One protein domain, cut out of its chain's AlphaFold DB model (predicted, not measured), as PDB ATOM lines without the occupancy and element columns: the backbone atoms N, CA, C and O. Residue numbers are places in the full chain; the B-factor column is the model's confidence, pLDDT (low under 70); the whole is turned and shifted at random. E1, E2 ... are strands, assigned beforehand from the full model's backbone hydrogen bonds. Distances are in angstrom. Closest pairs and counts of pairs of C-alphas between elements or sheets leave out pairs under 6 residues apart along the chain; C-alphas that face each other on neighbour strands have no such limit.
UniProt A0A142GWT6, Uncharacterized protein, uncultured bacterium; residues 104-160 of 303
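AT A GLANCE: This is residues 104 to 160 of the 303 residues of an uncharacterized protein of uncultured bacterium (UniProt A0A142GWT6). With little regular structure, this is a flat body of loops round two small two-stranded antiparallel hairpins, E1 with E2 and E3 with E4; wide loops run out to Pro 125 and to Leu 146 at opposite ends. The printed part has 57 residues, no named helix and four strands, 14 residues in all: all strand. It is compact, radius of gyration of the C-alphas 11.6 A, spanning 36 by 28 by 14 A.

IN THESE COORDINATES: E1, residues 107 to 110, begins at C-alpha (-37.361, 0.772, 1.946) and is 9.3 A long. E2, residues 113 to 116, is 10.3 A. E3, residues 139 to 141, is 6.9 A. E4, residues 156 to 158, is 6.8 A and ends at C-alpha (-25.369, -5.243, 1.214).

HOW THE PARTS SIT: Hairpin E1 and E2 is antiparallel at 137 degrees, with N 108 and O 115 within hydrogen-bond range at 2.8 A. Hairpin E3 and E4 is antiparallel at 143 degrees, with N 157 and O 140 at 2.9 A. The closest C-alphas of E1 and E3, Leu 108 and Val 141, are 7.7 A apart. E2 and E4 are apart.

THE WHOLE: The farthest C-alphas, Pro 125 and Leu 146, are 36.6 A apart. The printed part has no cut. Links E2 to E3 and E3 to E4 are long. Residues 120 to 128 have pLDDT under 70.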
ATOM      1  N   GLY A 104     -30.789  -5.328   7.093       92.94
ATOM      2  CA  GLY A 104     -32.130  -5.889   7.046       92.94
ATOM      3  C   GLY A 104     -32.901  -5.498   5.790       92.94
ATOM      4  O   GLY A 104     -32.311  -5.071   4.795       92.94
ATOM      5  N   PRO A 105     -34.230  -5.677   5.802       93.38
ATOM      6  CA  PRO A 105     -35.083  -5.194   4.729       93.38
ATOM      7  C   PRO A 105     -35.101  -3.665   4.716       93.38
ATOM      8  O   PRO A 105     -35.487  -3.031   5.697       93.38
ATOM      9  N   VAL A 106     -34.767  -3.071   3.573       93.00
ATOM     10  CA  VAL A 106     -34.788  -1.616   3.385       93.00
ATOM     11  C   VAL A 106     -36.006  -1.171   2.589       93.00
ATOM     12  O   VAL A 106     -36.588  -1.926   1.798       93.00
ATOM     13  N   GLN A 107     -36.381   0.091   2.781       91.94
ATOM     14  CA  GLN A 107     -37.361   0.772   1.946       91.94
ATOM     15  C   GLN A 107     -36.711   1.971   1.263       91.94
ATOM     16  O   GLN A 107     -35.960   2.724   1.881       91.94
ATOM     17  N   LEU A 108     -37.017   2.145  -0.017       89.56
ATOM     18  CA  LEU A 108     -36.514   3.224  -0.852       89.56
ATOM     19  C   LEU A 108     -37.662   4.169  -1.195       89.56
ATOM     20  O   LEU A 108     -38.759   3.730  -1.539       89.56
ATOM     21  N   GLN A 109     -37.415   5.466  -1.104       88.50
ATOM     22  CA  GLN A 109     -38.376   6.494  -1.461       88.50
ATOM     23  C   GLN A 109     -38.557   6.540  -2.981       88.50
ATOM     24  O   GLN A 109     -37.609   6.702  -3.745       88.50
ATOM     25  N   GLY A 110     -39.799   6.377  -3.422       78.88
ATOM     26  CA  GLY A 110     -40.238   6.559  -4.798       78.88
ATOM     27  C   GLY A 110     -41.193   7.744  -4.934       78.88
ATOM     28  O   GLY A 110     -41.542   8.420  -3.966       78.88
ATOM     29  N   LEU A 111     -41.678   7.969  -6.159       75.69
ATOM     30  CA  LEU A 111     -42.559   9.097  -6.500       75.69
ATOM     31  C   LEU A 111     -43.888   9.121  -5.723       75.69
ATOM     32  O   LEU A 111     -44.532  10.165  -5.654       75.69
ATOM     33  N   GLN A 112     -44.322   7.984  -5.170       79.81
ATOM     34  CA  GLN A 112     -45.556   7.858  -4.385       79.81
ATOM     35  C   GLN A 112     -45.314   7.219  -3.008       79.81
ATOM     36  O   GLN A 112     -46.132   6.441  -2.525       79.81
ATOM     37  N   GLY A 113     -44.186   7.551  -2.372       85.56
ATOM     38  CA  GLY A 113     -43.833   7.072  -1.034       85.56
ATOM     39  C   GLY A 113     -42.805   5.946  -1.052       85.56
ATOM     40  O   GLY A 113     -42.108   5.747  -2.043       85.56
ATOM     41  N   TYR A 114     -42.678   5.230   0.061       89.12
ATOM     42  CA  TYR A 114     -41.660   4.198   0.230       89.12
ATOM     43  C   TYR A 114     -42.074   2.871  -0.405       89.12
ATOM     44  O   TYR A 114     -43.198   2.399  -0.232       89.12
ATOM     45  N   VAL A 115     -41.139   2.253  -1.117       89.00
ATOM     46  CA  VAL A 115     -41.283   0.924  -1.712       89.00
ATOM     47  C   VAL A 115     -40.165   0.012  -1.203       89.00
ATOM     48  O   VAL A 115     -39.041   0.475  -1.008       89.00
ATOM     49  N   PRO A 116     -40.426  -1.285  -0.974       89.56
ATOM     50  CA  PRO A 116     -39.363  -2.220  -0.620       89.56
ATOM     51  C   PRO A 116     -38.333  -2.310  -1.751       89.56
ATOM     52  O   PRO A 116     -38.664  -2.095  -2.922       89.56
ATOM     53  N   HIS A 117     -37.092  -2.661  -1.413       87.69
ATOM     54  CA  HIS A 117     -36.057  -2.897  -2.419       87.69
ATOM     55  C   HIS A 117     -36.540  -3.890  -3.490       87.69
ATOM     56  O   HIS A 117     -37.099  -4.940  -3.173       87.69
ATOM     57  N   GLY A 118     -36.374  -3.525  -4.764       79.50
ATOM     58  CA  GLY A 118     -36.873  -4.299  -5.903       79.50
ATOM     59  C   GLY A 118     -38.360  -4.125  -6.240       79.50
ATOM     60  O   GLY A 118     -38.790  -4.576  -7.296       79.50
ATOM     61  N   GLY A 119     -39.148  -3.443  -5.400       77.88
ATOM     62  CA  GLY A 119     -40.586  -3.230  -5.611       77.88
ATOM     63  C   GLY A 119     -40.952  -2.027  -6.490       77.88
ATOM     64  O   GLY A 119     -42.079  -1.942  -6.967       77.88
ATOM     65  N   GLY A 120     -40.018  -1.093  -6.709       67.94
ATOM     66  CA  GLY A 120     -40.259   0.143  -7.472       67.94
ATOM     67  C   GLY A 120     -40.122   0.020  -8.994       67.94
ATOM     68  O   GLY A 120     -40.584   0.902  -9.716       67.94
ATOM     69  N   ILE A 121     -39.504  -1.055  -9.499       66.81
ATOM     70  CA  ILE A 121     -39.299  -1.301 -10.935       66.81
ATOM     71  C   ILE A 121     -40.048  -2.581 -11.303       66.81
ATOM     72  O   ILE A 121     -39.611  -3.680 -10.971       66.81
ATOM     73  N   ALA A 122     -41.185  -2.443 -11.987       59.94
ATOM     74  CA  ALA A 122     -41.943  -3.599 -12.454       59.94
ATOM     75  C   ALA A 122     -41.115  -4.387 -13.489       59.94
ATOM     76  O   ALA A 122     -40.571  -3.768 -14.409       59.94
ATOM     77  N   PRO A 123     -41.019  -5.726 -13.385       61.91
ATOM     78  CA  PRO A 123     -40.320  -6.527 -14.376       61.91
ATOM     79  C   PRO A 123     -41.026  -6.414 -15.731       61.91
ATOM     80  O   PRO A 123     -42.122  -6.926 -15.943       61.91
ATOM     81  N   THR A 124     -40.382  -5.709 -16.650       63.97
ATOM     82  CA  THR A 124     -40.719  -5.635 -18.070       63.97
ATOM     83  C   THR A 124     -39.754  -6.522 -18.867       63.97
ATOM     84  O   THR A 124     -38.672  -6.845 -18.375       63.97
ATOM     85  N   PRO A 125     -40.075  -6.887 -20.121       64.62
ATOM     86  CA  PRO A 125     -39.195  -7.711 -20.958       64.62
ATOM     87  C   PRO A 125     -37.797  -7.115 -21.223       64.62
ATOM     88  O   PRO A 125     -36.916  -7.837 -21.677       64.62
ATOM     89  N   PHE A 126     -37.600  -5.814 -20.971       61.88
ATOM     90  CA  PHE A 126     -36.342  -5.086 -21.197       61.88
ATOM     91  C   PHE A 126     -35.653  -4.607 -19.907       61.88
ATOM     92  O   PHE A 126     -34.440  -4.435 -19.896       61.88
ATOM     93  N   PHE A 127     -36.409  -4.393 -18.830       64.31
ATOM     94  CA  PHE A 127     -35.918  -3.935 -17.530       64.31
ATOM     95  C   PHE A 127     -36.692  -4.640 -16.426       64.31
ATOM     96  O   PHE A 127     -37.915  -4.528 -16.382       64.31
ATOM     97  N   GLY A 128     -36.005  -5.322 -15.515       64.62
ATOM     98  CA  GLY A 128     -36.640  -5.965 -14.374       64.62
ATOM     99  C   GLY A 128     -35.649  -6.275 -13.267       64.62
ATOM    100  O   GLY A 128     -34.471  -6.514 -13.525       64.62
ATOM    101  N   PHE A 129     -36.144  -6.249 -12.035       76.94
ATOM    102  CA  PHE A 129     -35.384  -6.593 -10.845       76.94
ATOM    103  C   PHE A 129     -35.816  -7.978 -10.354       76.94
ATOM    104  O   PHE A 129     -37.000  -8.220 -10.129       76.94
ATOM    105  N   ASP A 130     -34.861  -8.896 -10.219       81.56
ATOM    106  CA  ASP A 130     -35.118 -10.252  -9.734       81.56
ATOM    107  C   ASP A 130     -34.893 -10.308  -8.222       81.56
ATOM    108  O   ASP A 130     -33.755 -10.380  -7.752       81.56
ATOM    109  N   THR A 131     -35.992 -10.284  -7.471       80.56
ATOM    110  CA  THR A 131     -35.998 -10.343  -6.005       80.56
ATOM    111  C   THR A 131     -35.593 -11.708  -5.450       80.56
ATOM    112  O   THR A 131     -35.293 -11.807  -4.265       80.56
ATOM    113  N   THR A 132     -35.539 -12.754  -6.282       84.25
ATOM    114  CA  THR A 132     -35.041 -14.076  -5.873       84.25
ATOM    115  C   THR A 132     -33.519 -14.076  -5.813       84.25
ATOM    116  O   THR A 132     -32.933 -14.633  -4.891       84.25
ATOM    117  N   ARG A 133     -32.873 -13.423  -6.788       84.75
ATOM    118  CA  ARG A 133     -31.411 -13.240  -6.812       84.75
ATOM    119  C   ARG A 133     -30.943 -12.066  -5.958       84.75
ATOM    120  O   ARG A 133     -29.796 -12.050  -5.532       84.75
ATOM    121  N   ASN A 134     -31.819 -11.096  -5.708       86.69
ATOM    122  CA  ASN A 134     -31.529  -9.918  -4.898       86.69
ATOM    123  C   ASN A 134     -32.642  -9.701  -3.857       86.69
ATOM    124  O   ASN A 134     -33.493  -8.822  -4.030       86.69
ATOM    125  N   PRO A 135     -32.675 -10.515  -2.790       89.56
ATOM    126  CA  PRO A 135     -33.689 -10.398  -1.750       89.56
ATOM    127  C   PRO A 135     -33.574  -9.079  -0.977       89.56
ATOM    128  O   PRO A 135     -32.488  -8.527  -0.802       89.56
ATOM    129  N   ASN A 136     -34.700  -8.580  -0.466       91.44
ATOM    130  CA  ASN A 136     -34.704  -7.417   0.420       91.44
ATOM    131  C   ASN A 136     -34.321  -7.806   1.855       91.44
ATOM    132  O   ASN A 136     -35.167  -7.795   2.743       91.44
ATOM    133  N   ASP A 137     -33.076  -8.219   2.055       92.88
ATOM    134  CA  ASP A 137     -32.521  -8.612   3.352       92.88
ATOM    135  C   ASP A 137     -31.012  -8.339   3.373       92.88
ATOM    136  O   ASP A 137     -30.383  -8.347   2.315       92.88
ATOM    137  N   GLY A 138     -30.442  -8.098   4.556       93.12
ATOM    138  CA  GLY A 138     -29.005  -7.859   4.742       93.12
ATOM    139  C   GLY A 138     -28.484  -6.550   4.151       93.12
ATOM    140  O   GLY A 138     -27.303  -6.455   3.816       93.12
ATOM    141  N   MET A 139     -29.362  -5.557   3.987       92.88
ATOM    142  CA  MET A 139     -29.040  -4.286   3.343       92.88
ATOM    143  C   MET A 139     -29.242  -3.096   4.279       92.88
ATOM    144  O   MET A 139     -29.975  -3.164   5.265       92.88
ATOM    145  N   VAL A 140     -28.608  -1.993   3.904       93.12
ATOM    146  CA  VAL A 140     -28.767  -0.647   4.474       93.12
ATOM    147  C   VAL A 140     -28.928   0.325   3.314       93.12
ATOM    148  O   VAL A 140     -28.452   0.067   2.203       93.12
ATOM    149  N   VAL A 141     -29.616   1.441   3.536       93.00
ATOM    150  CA  VAL A 141     -29.649   2.510   2.541       93.00
ATOM    151  C   VAL A 141     -28.348   3.307   2.603       93.00
ATOM    152  O   VAL A 141     -27.956   3.823   3.647       93.00
ATOM    153  N   LEU A 142     -27.663   3.429   1.467       90.94
ATOM    154  CA  LEU A 142     -26.405   4.162   1.372       90.94
ATOM    155  C   LEU A 142     -26.570   5.587   1.922       90.94
ATOM    156  O   LEU A 142     -27.330   6.385   1.376       90.94
ATOM    157  N   GLY A 143     -25.823   5.899   2.982       88.38
ATOM    158  CA  GLY A 143     -25.844   7.214   3.624       88.38
ATOM    159  C   GLY A 143     -26.911   7.401   4.706       88.38
ATOM    160  O   GLY A 143     -26.961   8.483   5.282       88.38
ATOM    161  N   GLU A 144     -27.703   6.379   5.055       88.69
ATOM    162  CA  GLU A 144     -28.791   6.513   6.044       88.69
ATOM    163  C   GLU A 144     -28.322   6.929   7.443       88.69
ATOM    164  O   GLU A 144     -29.057   7.572   8.183       88.69
ATOM    165  N   HIS A 145     -27.072   6.630   7.803       85.69
ATOM    166  CA  HIS A 145     -26.479   7.086   9.064       85.69
ATOM    167  C   HIS A 145     -26.082   8.573   9.059       85.69
ATOM    168  O   HIS A 145     -25.666   9.097  10.092       85.69
ATOM    169  N   LEU A 146     -26.125   9.237   7.901       88.25
ATOM    170  CA  LEU A 146     -25.711  10.631   7.724       88.25
ATOM    171  C   LEU A 146     -26.897  11.549   7.429       88.25
ATOM    172  O   LEU A 146     -26.935  12.663   7.952       88.25
ATOM    173  N   HIS A 147     -27.834  11.116   6.586       88.81
ATOM    174  CA  HIS A 147     -29.013  11.893   6.218       88.81
ATOM    175  C   HIS A 147     -30.163  10.998   5.742       88.81
ATOM    176  O   HIS A 147     -29.957   9.877   5.275       88.81
ATOM    177  N   ASP A 148     -31.378  11.540   5.797       89.56
ATOM    178  CA  ASP A 148     -32.561  10.903   5.223       89.56
ATOM    179  C   ASP A 148     -32.518  10.922   3.682       89.56
ATOM    180  O   ASP A 148     -31.757  11.667   3.062       89.56
ATOM    181  N   GLN A 149     -33.359  10.107   3.040       88.88
ATOM    182  CA  GLN A 149     -33.395   9.966   1.575       88.88
ATOM    183  C   GLN A 149     -33.864  11.246   0.850       88.88
ATOM    184  O   GLN A 149     -33.474  11.463  -0.293       88.88
ATOM    185  N   ASP A 150     -34.685  12.078   1.502       87.94
ATOM    186  CA  ASP A 150     -35.182  13.393   1.047       87.94
ATOM    187  C   ASP A 150     -35.607  13.477  -0.436       87.94
ATOM    188  O   ASP A 150     -35.257  14.398  -1.172       87.94
ATOM    189  N   ASN A 151     -36.366  12.483  -0.908       85.19
ATOM    190  CA  ASN A 151     -36.798  12.333  -2.309       85.19
ATOM    191  C   ASN A 151     -35.643  12.280  -3.335       85.19
ATOM    192  O   ASN A 151     -35.867  12.451  -4.536       85.19
ATOM    193  N   GLY A 152     -34.415  12.052  -2.874       82.12
ATOM    194  CA  GLY A 152     -33.226  11.862  -3.687       82.12
ATOM    195  C   GLY A 152     -33.076  10.430  -4.199       82.12
ATOM    196  O   GLY A 152     -33.931   9.563  -4.014       82.12
ATOM    197  N   VAL A 153     -31.949  10.177  -4.864       84.12
ATOM    198  CA  VAL A 153     -31.595   8.832  -5.326       84.12
ATOM    199  C   VAL A 153     -30.920   8.082  -4.183       84.12
ATOM    200  O   VAL A 153     -29.832   8.457  -3.751       84.12
ATOM    201  N   ALA A 154     -31.560   7.012  -3.724       87.75
ATOM    202  CA  ALA A 154     -31.059   6.142  -2.671       87.75
ATOM    203  C   ALA A 154     -30.806   4.729  -3.215       87.75
ATOM    204  O   ALA A 154     -31.579   4.214  -4.025       87.75
ATOM    205  N   PHE A 155     -29.738   4.087  -2.740       87.75
ATOM    206  CA  PHE A 155     -29.369   2.723  -3.119       87.75
ATOM    207  C   PHE A 155     -29.307   1.841  -1.877       87.75
ATOM    208  O   PHE A 155     -28.738   2.245  -0.867       87.75
ATOM    209  N   GLY A 156     -29.880   0.640  -1.956       89.62
ATOM    210  CA  GLY A 156     -29.643  -0.397  -0.956       89.62
ATOM    211  C   GLY A 156     -28.291  -1.048  -1.222       89.62
ATOM    212  O   GLY A 156     -28.035  -1.452  -2.357       89.62
ATOM    213  N   VAL A 157     -27.440  -1.129  -0.205       91.75
ATOM    214  CA  VAL A 157     -26.130  -1.783  -0.279       91.75
ATOM    215  C   VAL A 157     -26.079  -2.950   0.708       91.75
ATOM    216  O   VAL A 157     -26.534  -2.788   1.844       91.75
ATOM    217  N   PRO A 158     -25.580  -4.130   0.298       92.38
ATOM    218  CA  PRO A 158     -25.369  -5.243   1.214       92.38
ATOM    219  C   PRO A 158     -24.212  -4.921   2.166       92.38
ATOM    220  O   PRO A 158     -23.234  -4.286   1.768       92.38
ATOM    221  N   VAL A 159     -24.330  -5.354   3.420       91.56
ATOM    222  CA  VAL A 159     -23.308  -5.104   4.463       91.56
ATOM    223  C   VAL A 159     -22.839  -6.346   5.197       91.56
ATOM    224  O   VAL A 159     -21.923  -6.270   6.016       91.56
ATOM    225  N   ARG A 160     -23.445  -7.498   4.914       93.19
ATOM    226  CA  ARG A 160     -23.028  -8.759   5.524       93.19
ATOM    227  C   ARG A 160     -21.679  -9.215   4.951       93.19
ATOM    228  O   ARG A 160     -21.360  -8.888   3.809       93.19
TER     229      ARG A 160